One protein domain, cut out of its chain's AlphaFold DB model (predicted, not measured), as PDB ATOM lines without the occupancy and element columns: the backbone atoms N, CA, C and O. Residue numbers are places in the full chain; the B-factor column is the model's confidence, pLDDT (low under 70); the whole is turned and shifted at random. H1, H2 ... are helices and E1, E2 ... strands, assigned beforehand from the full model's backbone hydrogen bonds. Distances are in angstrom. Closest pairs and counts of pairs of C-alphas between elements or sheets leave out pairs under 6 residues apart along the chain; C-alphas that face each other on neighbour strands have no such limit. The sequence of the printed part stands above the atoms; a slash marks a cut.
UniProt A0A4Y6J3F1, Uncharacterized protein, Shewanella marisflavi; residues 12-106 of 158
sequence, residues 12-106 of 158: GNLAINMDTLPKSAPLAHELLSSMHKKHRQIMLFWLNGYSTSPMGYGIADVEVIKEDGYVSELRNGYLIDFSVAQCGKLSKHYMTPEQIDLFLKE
ATOM      1  N   GLY A  12     151.308 155.130  49.868       38.94
ATOM      2  CA  GLY A  12     151.229 156.542  50.240       38.94
ATOM      3  C   GLY A  12     149.806 156.950  50.617       38.94
ATOM      4  O   GLY A  12     148.946 156.921  49.751       38.94
ATOM      5  N   ASN A  13     149.589 157.309  51.889       49.81
ATOM      6  CA  ASN A  13     148.545 158.186  52.452       49.81
ATOM      7  C   ASN A  13     147.116 158.162  51.850       49.81
ATOM      8  O   ASN A  13     146.358 159.114  52.037       49.81
ATOM      9  N   LEU A  14     146.705 157.103  51.151       60.06
ATOM     10  CA  LEU A  14     145.333 156.923  50.695       60.06
ATOM     11  C   LEU A  14     144.599 156.070  51.719       60.06
ATOM     12  O   LEU A  14     144.901 154.890  51.891       60.06
ATOM     13  N   ALA A  15     143.614 156.678  52.376       81.94
ATOM     14  CA  ALA A  15     142.700 155.970  53.257       81.94
ATOM     15  C   ALA A  15     142.059 154.791  52.506       81.94
ATOM     16  O   ALA A  15     141.447 154.982  51.450       81.94
ATOM     17  N   ILE A  16     142.180 153.585  53.060       88.88
ATOM     18  CA  ILE A  16     141.590 152.373  52.497       88.88
ATOM     19  C   ILE A  16     140.071 152.510  52.555       88.88
ATOM     20  O   ILE A  16     139.487 152.625  53.634       88.88
ATOM     21  N   ASN A  17     139.415 152.495  51.400       92.50
ATOM     22  CA  ASN A  17     137.965 152.607  51.301       92.50
ATOM     23  C   ASN A  17     137.412 151.752  50.148       92.50
ATOM     24  O   ASN A  17     138.159 151.158  49.368       92.50
ATOM     25  N   MET A  18     136.083 151.670  50.054       94.00
ATOM     26  CA  MET A  18     135.412 150.835  49.048       94.00
ATOM     27  C   MET A  18     135.668 151.287  47.604       94.00
ATOM     28  O   MET A  18     135.545 150.464  46.706       94.00
ATOM     29  N   ASP A  19     136.064 152.540  47.374       91.75
ATOM     30  CA  ASP A  19     136.323 153.068  46.031       91.75
ATOM     31  C   ASP A  19     137.758 152.772  45.569       91.75
ATOM     32  O   ASP A  19     138.021 152.626  44.372       91.75
ATOM     33  N   THR A  20     138.704 152.651  46.507       90.62
ATOM     34  CA  THR A  20     140.124 152.399  46.207       90.62
ATOM     35  C   THR A  20     140.439 150.911  46.069       90.62
ATOM     36  O   THR A  20     141.240 150.515  45.218       90.62
ATOM     37  N   LEU A  21     139.784 150.072  46.877       92.31
ATOM     38  CA  LEU A  21     140.043 148.633  46.951       92.31
ATOM     39  C   LEU A  21     139.811 147.836  45.653       92.31
ATOM     40  O   LEU A  21     140.596 146.918  45.420       92.31
ATOM     41  N   PRO A  22     138.836 148.145  44.770       94.25
ATOM     42  CA  PRO A  22     138.640 147.392  43.529       94.25
ATOM     43  C   PRO A  22     139.889 147.331  42.646       94.25
ATOM     44  O   PRO A  22     140.076 146.369  41.907       94.25
ATOM     45  N   LYS A  23     140.743 148.362  42.719       89.56
ATOM     46  CA  LYS A  23     141.975 148.454  41.931       89.56
ATOM     47  C   LYS A  23     143.186 147.884  42.663       89.56
ATOM     48  O   LYS A  23     144.028 147.268  42.024       89.56
ATOM     49  N   SER A  24     143.294 148.107  43.974       91.00
ATOM     50  CA  SER A  24     144.480 147.721  44.751       91.00
ATOM     51  C   SER A  24     144.397 146.320  45.362       91.00
ATOM     52  O   SER A  24     145.424 145.673  45.525       91.00
ATOM     53  N   ALA A  25     143.197 145.858  45.721       94.06
ATOM     54  CA  ALA A  25     142.954 144.592  46.415       94.06
ATOM     55  C   ALA A  25     141.541 144.048  46.080       94.06
ATOM     56  O   ALA A  25     140.635 144.088  46.921       94.06
ATOM     57  N   PRO A  26     141.314 143.547  44.848       94.31
ATOM     58  CA  PRO A  26     139.979 143.183  44.360       94.31
ATOM     59  C   PRO A  26     139.308 142.061  45.166       94.31
ATOM     60  O   PRO A  26     138.109 142.128  45.423       94.31
ATOM     61  N   LEU A  27     140.072 141.068  45.633       95.00
ATOM     62  CA  LEU A  27     139.534 139.982  46.465       95.00
ATOM     63  C   LEU A  27     139.101 140.481  47.852       95.00
ATOM     64  O   LEU A  27     138.065 140.068  48.375       95.00
ATOM     65  N   ALA A  28     139.860 141.411  48.439       94.69
ATOM     66  CA  ALA A  28     139.491 142.056  49.696       94.69
ATOM     67  C   ALA A  28     138.226 142.916  49.526       94.69
ATOM     68  O   ALA A  28     137.340 142.904  50.384       94.69
ATOM     69  N   HIS A  29     138.102 143.614  48.389       96.81
ATOM     70  CA  HIS A  29     136.901 144.367  48.032       96.81
ATOM     71  C   HIS A  29     135.664 143.469  47.905       96.81
ATOM     72  O   HIS A  29     134.604 143.809  48.436       96.81
ATOM     73  N   GLU A  30     135.777 142.334  47.212       95.88
ATOM     74  CA  GLU A  30     134.683 141.369  47.059       95.88
ATOM     75  C   GLU A  30     134.223 140.849  48.424       95.88
ATOM     76  O   GLU A  30     133.031 140.884  48.748       95.88
ATOM     77  N   LEU A  31     135.183 140.472  49.274       94.50
ATOM     78  CA  LEU A  31     134.897 140.008  50.621       94.50
ATOM     79  C   LEU A  31     134.166 141.083  51.436       94.50
ATOM     80  O   LEU A  31     133.096 140.803  51.971       94.50
ATOM     81  N   LEU A  32     134.666 142.323  51.468       94.75
ATOM     82  CA  LEU A  32     134.004 143.443  52.152       94.75
ATOM     83  C   LEU A  32     132.613 143.747  51.585       94.75
ATOM     84  O   LEU A  32     131.691 144.056  52.345       94.75
ATOM     85  N   SER A  33     132.437 143.633  50.269       95.56
ATOM     86  CA  SER A  33     131.163 143.872  49.580       95.56
ATOM     87  C   SER A  33     130.092 142.845  49.947       95.56
ATOM     88  O   SER A  33     128.915 143.201  50.008       95.56
ATOM     89  N   SER A  34     130.498 141.612  50.258       93.75
ATOM     90  CA  SER A  34     129.606 140.558  50.758       93.75
ATOM     91  C   SER A  34     129.202 140.739  52.228       93.75
ATOM     92  O   SER A  34     128.212 140.166  52.683       93.75
ATOM     93  N   MET A  35     129.941 141.552  52.994       92.75
ATOM     94  CA  MET A  35     129.655 141.762  54.411       92.75
ATOM     95  C   MET A  35     128.459 142.684  54.626       92.75
ATOM     96  O   MET A  35     128.263 143.672  53.907       92.75
ATOM     97  N   HIS A  36     127.725 142.434  55.712       90.94
ATOM     98  CA  HIS A  36     126.720 143.366  56.210       90.94
ATOM     99  C   HIS A  36     127.352 144.730  56.547       90.94
ATOM    100  O   HIS A  36     128.487 144.811  57.025       90.94
ATOM    101  N   LYS A  37     126.593 145.818  56.345       87.12
ATOM    102  CA  LYS A  37     127.078 147.209  56.427       87.12
ATOM    103  C   LYS A  37     127.879 147.512  57.700       87.12
ATOM    104  O   LYS A  37     128.919 148.156  57.619       87.12
ATOM    105  N   LYS A  38     127.413 147.033  58.858       84.19
ATOM    106  CA  LYS A  38     128.073 147.264  60.158       84.19
ATOM    107  C   LYS A  38     129.443 146.577  60.264       84.19
ATOM    108  O   LYS A  38     130.405 147.221  60.661       84.19
ATOM    109  N   HIS A  39     129.553 145.319  59.840       88.12
ATOM    110  CA  HIS A  39     130.823 144.581  59.821       88.12
ATOM    111  C   HIS A  39     131.829 145.225  58.866       88.12
ATOM    112  O   HIS A  39     132.984 145.430  59.219       88.12
ATOM    113  N   ARG A  40     131.358 145.640  57.683       91.44
ATOM    114  CA  ARG A  40     132.181 146.359  56.706       91.44
ATOM    115  C   ARG A  40     132.746 147.659  57.271       91.44
ATOM    116  O   ARG A  40     133.908 147.961  57.037       91.44
ATOM    117  N   GLN A  41     131.942 148.426  58.009       87.88
ATOM    118  CA  GLN A  41     132.409 149.658  58.650       87.88
ATOM    119  C   GLN A  41     133.528 149.375  59.654       87.88
ATOM    120  O   GLN A  41     134.567 150.020  59.580       87.88
ATOM    121  N   ILE A  42     133.348 148.382  60.533       88.06
ATOM    122  CA  ILE A  42     134.378 147.959  61.496       88.06
ATOM    123  C   ILE A  42     135.666 147.556  60.768       88.06
ATOM    124  O   ILE A  42     136.741 148.044  61.104       88.06
ATOM    125  N   MET A  43     135.550 146.741  59.719       92.00
ATOM    126  CA  MET A  43     136.698 146.323  58.916       92.00
ATOM    127  C   MET A  43     137.432 147.500  58.283       92.00
ATOM    128  O   MET A  43     138.651 147.557  58.348       92.00
ATOM    129  N   LEU A  44     136.717 148.462  57.697       91.62
ATOM    130  CA  LEU A  44     137.352 149.648  57.120       91.62
ATOM    131  C   LEU A  44     138.079 150.475  58.187       91.62
ATOM    132  O   LEU A  44     139.166 150.973  57.913       91.62
ATOM    133  N   PHE A  45     137.541 150.583  59.405       88.75
ATOM    134  CA  PHE A  45     138.271 151.210  60.511       88.75
ATOM    135  C   PHE A  45     139.568 150.457  60.828       88.75
ATOM    136  O   PHE A  45     140.632 151.075  60.852       88.75
ATOM    137  N   TRP A  46     139.499 149.135  60.998       91.19
ATOM    138  CA  TRP A  46     140.669 148.309  61.314       91.19
ATOM    139  C   TRP A  46     141.733 148.317  60.218       91.19
ATOM    140  O   TRP A  46     142.915 148.448  60.524       91.19
ATOM    141  N   LEU A  47     141.331 148.265  58.946       92.38
ATOM    142  CA  LEU A  47     142.249 148.329  57.805       92.38
ATOM    143  C   LEU A  47     142.987 149.669  57.716       92.38
ATOM    144  O   LEU A  47     144.098 149.720  57.205       92.38
ATOM    145  N   ASN A  48     142.404 150.744  58.245       88.12
ATOM    146  CA  ASN A  48     143.064 152.046  58.342       88.12
ATOM    147  C   ASN A  48     143.860 152.222  59.651       88.12
ATOM    148  O   ASN A  48     144.234 153.339  59.996       88.12
ATOM    149  N   GLY A  49     144.106 151.141  60.400       82.81
ATOM    150  CA  GLY A  49     144.886 151.166  61.639       82.81
ATOM    151  C   GLY A  49     144.138 151.734  62.848       82.81
ATOM    152  O   GLY A  49     144.726 151.891  63.920       82.81
ATOM    153  N   TYR A  50     142.841 152.027  62.714       83.31
ATOM    154  CA  TYR A  50     142.011 152.388  63.856       83.31
ATOM    155  C   TYR A  50     141.580 151.130  64.600       83.31
ATOM    156  O   TYR A  50     141.336 150.078  64.023       83.31
ATOM    157  N   SER A  51     141.429 151.244  65.907       76.38
ATOM    158  CA  SER A  51     140.791 150.212  66.718       76.38
ATOM    159  C   SER A  51     139.338 150.553  66.972       76.38
ATOM    160  O   SER A  51     139.015 151.737  67.112       76.38
ATOM    161  N   THR A  52     138.497 149.550  67.199       72.00
ATOM    162  CA  THR A  52     137.258 149.819  67.933       72.00
ATOM    163  C   THR A  52     137.594 149.952  69.429       72.00
ATOM    164  O   THR A  52     138.459 149.244  69.956       72.00
ATOM    165  N   SER A  53     137.055 150.997  70.067       55.78
ATOM    166  CA  SER A  53     137.451 151.468  71.405       55.78
ATOM    167  C   SER A  53     137.040 150.484  72.516       55.78
ATOM    168  O   SER A  53     135.997 149.852  72.398       55.78
ATOM    169  N   PRO A  54     137.807 150.389  73.621       47.47
ATOM    170  CA  PRO A  54     137.509 149.512  74.759       47.47
ATOM    171  C   PRO A  54     136.206 149.878  75.503       47.47
ATOM    172  O   PRO A  54     136.008 151.045  75.839       47.47
ATOM    173  N   MET A  55     135.352 148.893  75.828       45.62
ATOM    174  CA  MET A  55     134.078 149.085  76.557       45.62
ATOM    175  C   MET A  55     134.070 148.499  77.983       45.62
ATOM    176  O   MET A  55     134.494 147.366  78.196       45.62
ATOM    177  N   GLY A  56     133.556 149.304  78.926       36.16
ATOM    178  CA  GLY A  56     133.363 149.105  80.376       36.16
ATOM    179  C   GLY A  56     132.636 147.839  80.840       36.16
ATOM    180  O   GLY A  56     131.454 147.714  80.553       36.16
ATOM    181  N   TYR A  57     133.224 147.005  81.717       38.56
ATOM    182  CA  TYR A  57     132.420 146.181  82.650       38.56
ATOM    183  C   TYR A  57     131.928 147.074  83.791       38.56
ATOM    184  O   TYR A  57     132.531 147.136  84.870       38.56
ATOM    185  N   GLY A  58     130.860 147.815  83.527       42.06
ATOM    186  CA  GLY A  58     130.252 148.685  84.517       42.06
ATOM    187  C   GLY A  58     129.099 149.488  83.940       42.06
ATOM    188  O   GLY A  58     129.323 150.577  83.433       42.06
ATOM    189  N   ILE A  59     127.889 148.967  84.164       36.91
ATOM    190  CA  ILE A  59     126.580 149.630  84.055       36.91
ATOM    191  C   ILE A  59     126.007 149.683  82.618       36.91
ATOM    192  O   ILE A  59     126.506 150.401  81.761       36.91
ATOM    193  N   ALA A  60     124.888 148.960  82.439       35.97
ATOM    194  CA  ALA A  60     123.992 148.828  81.274       35.97
ATOM    195  C   ALA A  60     124.292 147.683  80.268       35.97
ATOM    196  O   ALA A  60     124.892 147.861  79.209       35.97
ATOM    197  N   ASP A  61     123.751 146.504  80.595       40.56
ATOM    198  CA  ASP A  61     123.776 145.198  79.904       40.56
ATOM    199  C   ASP A  61     123.138 145.129  78.490       40.56
ATOM    200  O   ASP A  61     122.490 144.143  78.144       40.56
ATOM    201  N   VAL A  62     123.283 146.144  77.627       41.59
ATOM    202  CA  VAL A  62     122.661 146.114  76.277       41.59
ATOM    203  C   VAL A  62     123.644 146.361  75.129       41.59
ATOM    204  O   VAL A  62     123.413 145.874  74.018       41.59
ATOM    205  N   GLU A  63     124.751 147.070  75.359       41.47
ATOM    206  CA  GLU A  63     125.712 147.408  74.294       41.47
ATOM    207  C   GLU A  63     126.923 146.465  74.237       41.47
ATOM    208  O   GLU A  63     127.374 146.142  73.139       41.47
ATOM    209  N   VAL A  64     127.347 145.905  75.379       42.72
ATOM    210  CA  VAL A  64     128.440 144.910  75.474       42.72
ATOM    211  C   VAL A  64     128.138 143.649  74.649       42.72
ATOM    212  O   VAL A  64     129.005 143.121  73.964       42.72
ATOM    213  N   ILE A  65     126.873 143.218  74.608       48.19
ATOM    214  CA  ILE A  65     126.447 142.015  73.868       48.19
ATOM    215  C   ILE A  65     126.520 142.223  72.344       48.19
ATOM    216  O   ILE A  65     126.676 141.268  71.583       48.19
ATOM    217  N   LYS A  66     126.393 143.467  71.863       56.19
ATOM    218  CA  LYS A  66     126.256 143.747  70.427       56.19
ATOM    219  C   LYS A  66     127.602 143.824  69.717       56.19
ATOM    220  O   LYS A  66     127.707 143.305  68.610       56.19
ATOM    221  N   GLU A  67     128.609 144.450  70.326       54.91
ATOM    222  CA  GLU A  67     129.937 144.568  69.709       54.91
ATOM    223  C   GLU A  67     130.712 143.250  69.759       54.91
ATOM    224  O   GLU A  67     131.232 142.835  68.725       54.91
ATOM    225  N   ASP A  68     130.667 142.523  70.881       63.75
ATOM    226  CA  ASP A  68     131.193 141.154  70.947       63.75
ATOM    227  C   ASP A  68     130.485 140.245  69.936       63.75
ATOM    228  O   ASP A  68     131.120 139.401  69.311       63.75
ATOM    229  N   GLY A  69     129.186 140.462  69.695       68.50
ATOM    230  CA  GLY A  69     128.444 139.802  68.622       68.50
ATOM    231  C   GLY A  69     128.994 140.123  67.228       68.50
ATOM    232  O   GLY A  69     129.205 139.210  66.434       68.50
ATOM    233  N   TYR A  70     129.275 141.395  66.927       77.75
ATOM    234  CA  TYR A  70     129.834 141.800  65.629       77.75
ATOM    235  C   TYR A  70     131.267 141.304  65.418       77.75
ATOM    236  O   TYR A  70     131.609 140.857  64.325       77.75
ATOM    237  N   VAL A  71     132.105 141.358  66.451       81.50
ATOM    238  CA  VAL A  71     133.491 140.878  66.407       81.50
ATOM    239  C   VAL A  71     133.536 139.348  66.342       81.50
ATOM    240  O   VAL A  71     134.314 138.776  65.579       81.50
ATOM    241  N   SER A  72     132.642 138.674  67.068       82.00
ATOM    242  CA  SER A  72     132.441 137.228  66.971       82.00
ATOM    243  C   SER A  72     131.975 136.818  65.577       82.00
ATOM    244  O   SER A  72     132.505 135.859  65.029       82.00
ATOM    245  N   GLU A  73     131.050 137.552  64.956       87.00
ATOM    246  CA  GLU A  73     130.600 137.270  63.588       87.00
ATOM    247  C   GLU A  73     131.712 137.529  62.558       87.00
ATOM    248  O   GLU A  73     131.889 136.748  61.623       87.00
ATOM    249  N   LEU A  74     132.530 138.570  62.747       91.31
ATOM    250  CA  LEU A  74     133.737 138.789  61.942       91.31
ATOM    251  C   LEU A  74     134.700 137.599  62.035       91.31
ATOM    252  O   LEU A  74     135.194 137.132  61.009       91.31
ATOM    253  N   ARG A  75     134.914 137.060  63.240       92.00
ATOM    254  CA  ARG A  75     135.779 135.896  63.459       92.00
ATOM    255  C   ARG A  75     135.189 134.600  62.912       92.00
ATOM    256  O   ARG A  75     135.863 133.865  62.207       92.00
ATOM    257  N   ASN A  76     133.949 134.294  63.274       88.56
ATOM    258  CA  ASN A  76     133.344 132.975  63.097       88.56
ATOM    259  C   ASN A  76     132.572 132.861  61.779       88.56
ATOM    260  O   ASN A  76     132.590 131.803  61.158       88.56
ATOM    261  N   GLY A  77     131.907 133.937  61.354       89.19
ATOM    262  CA  GLY A  77     131.120 133.983  60.121       89.19
ATOM    263  C   GLY A  77     131.954 134.412  58.916       89.19
ATOM    264  O   GLY A  77     131.934 133.759  57.872       89.19
ATOM    265  N   TYR A  78     132.738 135.484  59.061       92.25
ATOM    266  CA  TYR A  78     133.571 136.006  57.970       92.25
ATOM    267  C   TYR A  78     135.011 135.481  57.960       92.25
ATOM    268  O   TYR A  78     135.708 135.692  56.962       92.25
ATOM    269  N   LEU A  79     135.427 134.750  59.002       95.12
ATOM    270  CA  LEU A  79     136.759 134.146  59.134       95.12
ATOM    271  C   LEU A  79     137.889 135.181  59.048       95.12
ATOM    272  O   LEU A  79     138.882 134.990  58.349       95.12
ATOM    273  N   ILE A  80     137.705 136.298  59.752       95.19
ATOM    274  CA  ILE A  80     138.661 137.402  59.816       95.19
ATOM    275  C   ILE A  80     139.582 137.245  61.022       95.19
ATOM    276  O   ILE A  80     139.118 137.018  62.140       95.19
ATOM    277  N   ASP A  81     140.885 137.409  60.789       94.56
ATOM    278  CA  ASP A  81     141.891 137.437  61.848       94.56
ATOM    279  C   ASP A  81     142.069 138.867  62.365       94.56
ATOM    280  O   ASP A  81     142.191 139.813  61.586       94.56
ATOM    281  N   PHE A  82     142.085 139.032  63.682       92.69
ATOM    282  CA  PHE A  82     142.308 140.314  64.340       92.69
ATOM    283  C   PHE A  82     142.923 140.087  65.716       92.69
ATOM    284  O   PHE A  82     142.870 139.000  66.292       92.69
ATOM    285  N   SER A  83     143.527 141.139  66.243       90.81
ATOM    286  CA  SER A  83     144.182 141.151  67.538       90.81
ATOM    287  C   SER A  83     143.291 141.777  68.606       90.81
ATOM    288  O   SER A  83     142.497 142.686  68.348       90.81
ATOM    289  N   VAL A  84     143.454 141.288  69.836       87.44
ATOM    290  CA  VAL A  84     142.745 141.779  71.019       87.44
ATOM    291  C   VAL A  84     143.766 142.264  72.039       87.44
ATOM    292  O   VAL A  84     144.727 141.560  72.338       87.44
ATOM    293  N   ALA A  85     143.565 143.457  72.592       83.88
ATOM    294  CA  ALA A  85     144.347 143.971  73.712       83.88
ATOM    295  C   ALA A  85     143.439 144.234  74.916       83.88
ATOM    296  O   ALA A  85     142.410 144.898  74.793       83.88
ATOM    297  N   GLN A  86     143.841 143.741  76.087       79.75
ATOM    298  CA  GLN A  86     143.138 143.998  77.342       79.75
ATOM    299  C   GLN A  86     143.506 145.385  77.884       79.75
ATOM    300  O   GLN A  86     144.678 145.733  78.008       79.75
ATOM    301  N   CYS A  87     142.491 146.174  78.213       70.69
ATOM    302  CA  CYS A  87     142.573 147.525  78.757       70.69
ATOM    303  C   CYS A  87     141.800 147.565  80.085       70.69
ATOM    304  O   CYS A  87     140.678 148.063  80.162       70.69
ATOM    305  N   GLY A  88     142.369 146.984  81.144       74.50
ATOM    306  CA  GLY A  88     141.662 146.797  82.414       74.50
ATOM    307  C   GLY A  88     140.596 145.710  82.288       74.50
ATOM    308  O   GLY A  88     140.922 144.582  81.943       74.50
ATOM    309  N   LYS A  89     139.325 146.039  82.554       69.62
ATOM    310  CA  LYS A  89     138.218 145.103  82.288       69.62
ATOM    311  C   LYS A  89     137.801 145.094  80.810       69.62
ATOM    312  O   LYS A  89     136.931 144.331  80.439       69.62
ATOM    313  N   LEU A  90     138.345 145.984  79.985       69.94
ATOM    314  CA  LEU A  90     137.808 146.267  78.659       69.94
ATOM    315  C   LEU A  90     138.662 145.564  77.602       69.94
ATOM    316  O   LEU A  90     139.872 145.449  77.783       69.94
ATOM    317  N   SER A  91     138.074 145.200  76.465       73.94
ATOM    318  CA  SER A  91     138.813 144.639  75.325       73.94
ATOM    319  C   SER A  91     138.849 145.626  74.165       73.94
ATOM    320  O   SER A  91     137.832 146.215  73.811       73.94
ATOM    321  N   LYS A  92     140.025 145.798  73.565       79.62
ATOM    322  CA  LYS A  92     140.250 146.593  72.356       79.62
ATOM    323  C   LYS A  92     140.519 145.654  71.186       79.62
ATOM    324  O   LYS A  92     141.425 144.828  71.281       79.62
ATOM    325  N   HIS A  93     139.799 145.832  70.083       85.81
ATOM    326  CA  HIS A  93     139.937 145.023  68.871       85.81
ATOM    327  C   HIS A  93     140.558 145.843  67.738       85.81
ATOM    328  O   HIS A  93     140.205 147.010  67.535       85.81
ATOM    329  N   TYR A  94     141.530 145.257  67.042       87.94
ATOM    330  CA  TYR A  94     142.290 145.925  65.987       87.94
ATOM    331  C   TYR A  94     142.976 144.909  65.070       87.94
ATOM    332  O   TYR A  94     143.140 143.751  65.439       87.94
ATOM    333  N   MET A  95     143.428 145.348  63.896       92.88
ATOM    334  CA  MET A  95     144.336 144.566  63.056       92.88
ATOM    335  C   MET A  95     145.760 145.102  63.182       92.88
ATOM    336  O   MET A  95     145.974 146.316  63.175       92.88
ATOM    337  N   THR A  96     146.737 144.206  63.297       94.31
ATOM    338  CA  THR A  96     148.148 144.580  63.149       94.31
ATOM    339  C   THR A  96     148.474 144.850  61.678       94.31
ATOM    340  O   THR A  96     147.733 144.403  60.798       94.31
ATOM    341  N   PRO A  97     149.590 145.534  61.370       93.62
ATOM    342  CA  PRO A  97     150.029 145.728  59.989       93.62
ATOM    343  C   PRO A  97     150.113 144.422  59.185       93.62
ATOM    344  O   PRO A  97     149.703 144.391  58.030       93.62
ATOM    345  N   GLU A  98     150.557 143.325  59.801       95.00
ATOM    346  CA  GLU A  98     150.645 142.002  59.170       95.00
ATOM    347  C   GLU A  98     149.261 141.425  58.862       95.00
ATOM    348  O   GLU A  98     149.054 140.839  57.803       95.00
ATOM    349  N   GLN A  99     148.292 141.610  59.764       95.50
ATOM    350  CA  GLN A  99     146.906 141.188  59.544       95.50
ATOM    351  C   GLN A  99     146.244 142.009  58.431       95.50
ATOM    352  O   GLN A  99     145.537 141.445  57.596       95.50
ATOM    353  N   ILE A 100     146.504 143.319  58.383       95.44
ATOM    354  CA  ILE A 100     146.032 144.200  57.306       95.44
ATOM    355  C   ILE A 100     146.629 143.748  55.969       95.44
ATOM    356  O   ILE A 100     145.891 143.547  55.007       95.44
ATOM    357  N   ASP A 101     147.946 143.540  55.914       95.12
ATOM    358  CA  ASP A 101     148.637 143.103  54.700       95.12
ATOM    359  C   ASP A 101     148.119 141.743  54.213       95.12
ATOM    360  O   ASP A 101     147.785 141.590  53.036       95.12
ATOM    361  N   LEU A 102     147.944 140.788  55.134       96.00
ATOM    362  CA  LEU A 102     147.382 139.474  54.833       96.00
ATOM    363  C   LEU A 102     145.949 139.579  54.298       96.00
ATOM    364  O   LEU A 102     145.614 138.911  53.325       96.00
ATOM    365  N   PHE A 103     145.103 140.425  54.891       96.44
ATOM    366  CA  PHE A 103     143.732 140.618  54.414       96.44
ATOM    367  C   PHE A 103     143.695 141.211  53.001       96.44
ATOM    368  O   PHE A 103     142.879 140.798  52.176       96.44
ATOM    369  N   LEU A 104     144.562 142.184  52.715       95.38
ATOM    370  CA  LEU A 104     144.584 142.876  51.428       95.38
ATOM    371  C   LEU A 104     145.177 142.011  50.309       95.38
ATOM    372  O   LEU A 104     144.667 142.045  49.189       95.38
ATOM    373  N   LYS A 105     146.230 141.239  50.601       95.25
ATOM    374  CA  LYS A 105     146.933 140.416  49.604       95.25
ATOM    375  C   LYS A 105     146.346 139.016  49.463       95.25
ATOM    376  O   LYS A 105     146.153 138.546  48.346       95.25
ATOM    377  N   GLU A 106     146.044 138.355  50.579       96.12
ATOM    378  CA  GLU A 106     145.664 136.939  50.619       96.12
ATOM    379  C   GLU A 106     144.459 136.679  51.549       96.12
ATOM    380  O   GLU A 106     144.538 135.880  52.492       96.12
TER     381      GLU A 106
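Overview. This is residues 12 to 106 of the 158 residues of an uncharacterized protein of Shewanella marisflavi (UniProt A0A4Y6J3F1). The model is an elongated frame with H3 across its middle. Towards one end lie the short helices H1, H2 and H5; towards the other, H4 runs along one side and the hairpin of E1 and E2 along the other, with a gap between them, and the long link of residues 48 to 63 loops round that far end. The printed part has 95 residues, with five named helices and two named strands in the order H1, H2, H3, H4, E1, E2, H5; the class is mostly helix, and the two strands form one antiparallel sheet. The whole is compact, with a radius of gyration of the C-alphas of 14.0 A, and its C-alphas span 45 by 25 by 19 A.

Along the chain. H1 holds residues 21 to 24, 5.0 A from first to last C-alpha, and begins at C-alpha 21 (140.043, 148.633, 46.951). H2 holds residues 26 to 34, 12.5 A, and H3 residues 37 to 47, 15.3 A. H4, the longest helix, holds residues 64 to 76, 17.9 A, and begins at C-alpha 64 (128.440, 144.910, 75.474). E1 holds residues 83 to 87, 13.0 A, and E2 residues 90 to 94, 13.4 A. H5 holds residues 97 to 105, 12.1 A, and ends at C-alpha 105 (146.933, 140.416, 49.604).

Arrangement. H1 and H2 only just touch, with 3 pairs of C-alphas within 8 A, and only at the corner; the closest are those of Leu 21 and His 29, 5.4 A apart. H2 and H3 form a helical hairpin: they only just touch, with 3 such pairs, closest at the C-alphas of Leu 32 and Arg 40, 5.7 A, and run opposite ways at a shallow tilt of 34.5 degrees, only just short of steep. H4, with residues 70 to 74 alone, only just touches H3, with 3 pairs; the closest C-alphas are those of His 39 and Tyr 70, 6.5 A, and the lines are about perpendicular at 75 degrees. E1 and E2 form an antiparallel hairpin, their directions at 151 degrees, with N 85 and O 92 at 2.9 A and N 92 and O 85 at 2.8 A, within hydrogen-bond range. H4 and E2 are only just apart, closest 8.1 A. H5 touches H2 only at their ends, closest at the C-alphas of Ala 28 and Leu 104, 5.4 A, about perpendicular at 87 degrees. H5 is close to H3 but not clearly touching, with the C-alphas of Leu 47 and Ile 100 5.6 A apart. Every O i to N i+4 pair is within hydrogen-bond range in H2, H3 and H5, and 8 of 9 in H4; H1 is too short for such a pair.

Size, cuts and confidence. The two C-alphas farthest apart, those of Lys 23 and Ile 59, are 44.9 A apart. The printed part has no cut, and the link from H3 to H4, 16 residues, is long. The mean pLDDT of the printed part is 80.3; it is under 70 at residues 12 to 14, 53 to 69 and 89 to 90.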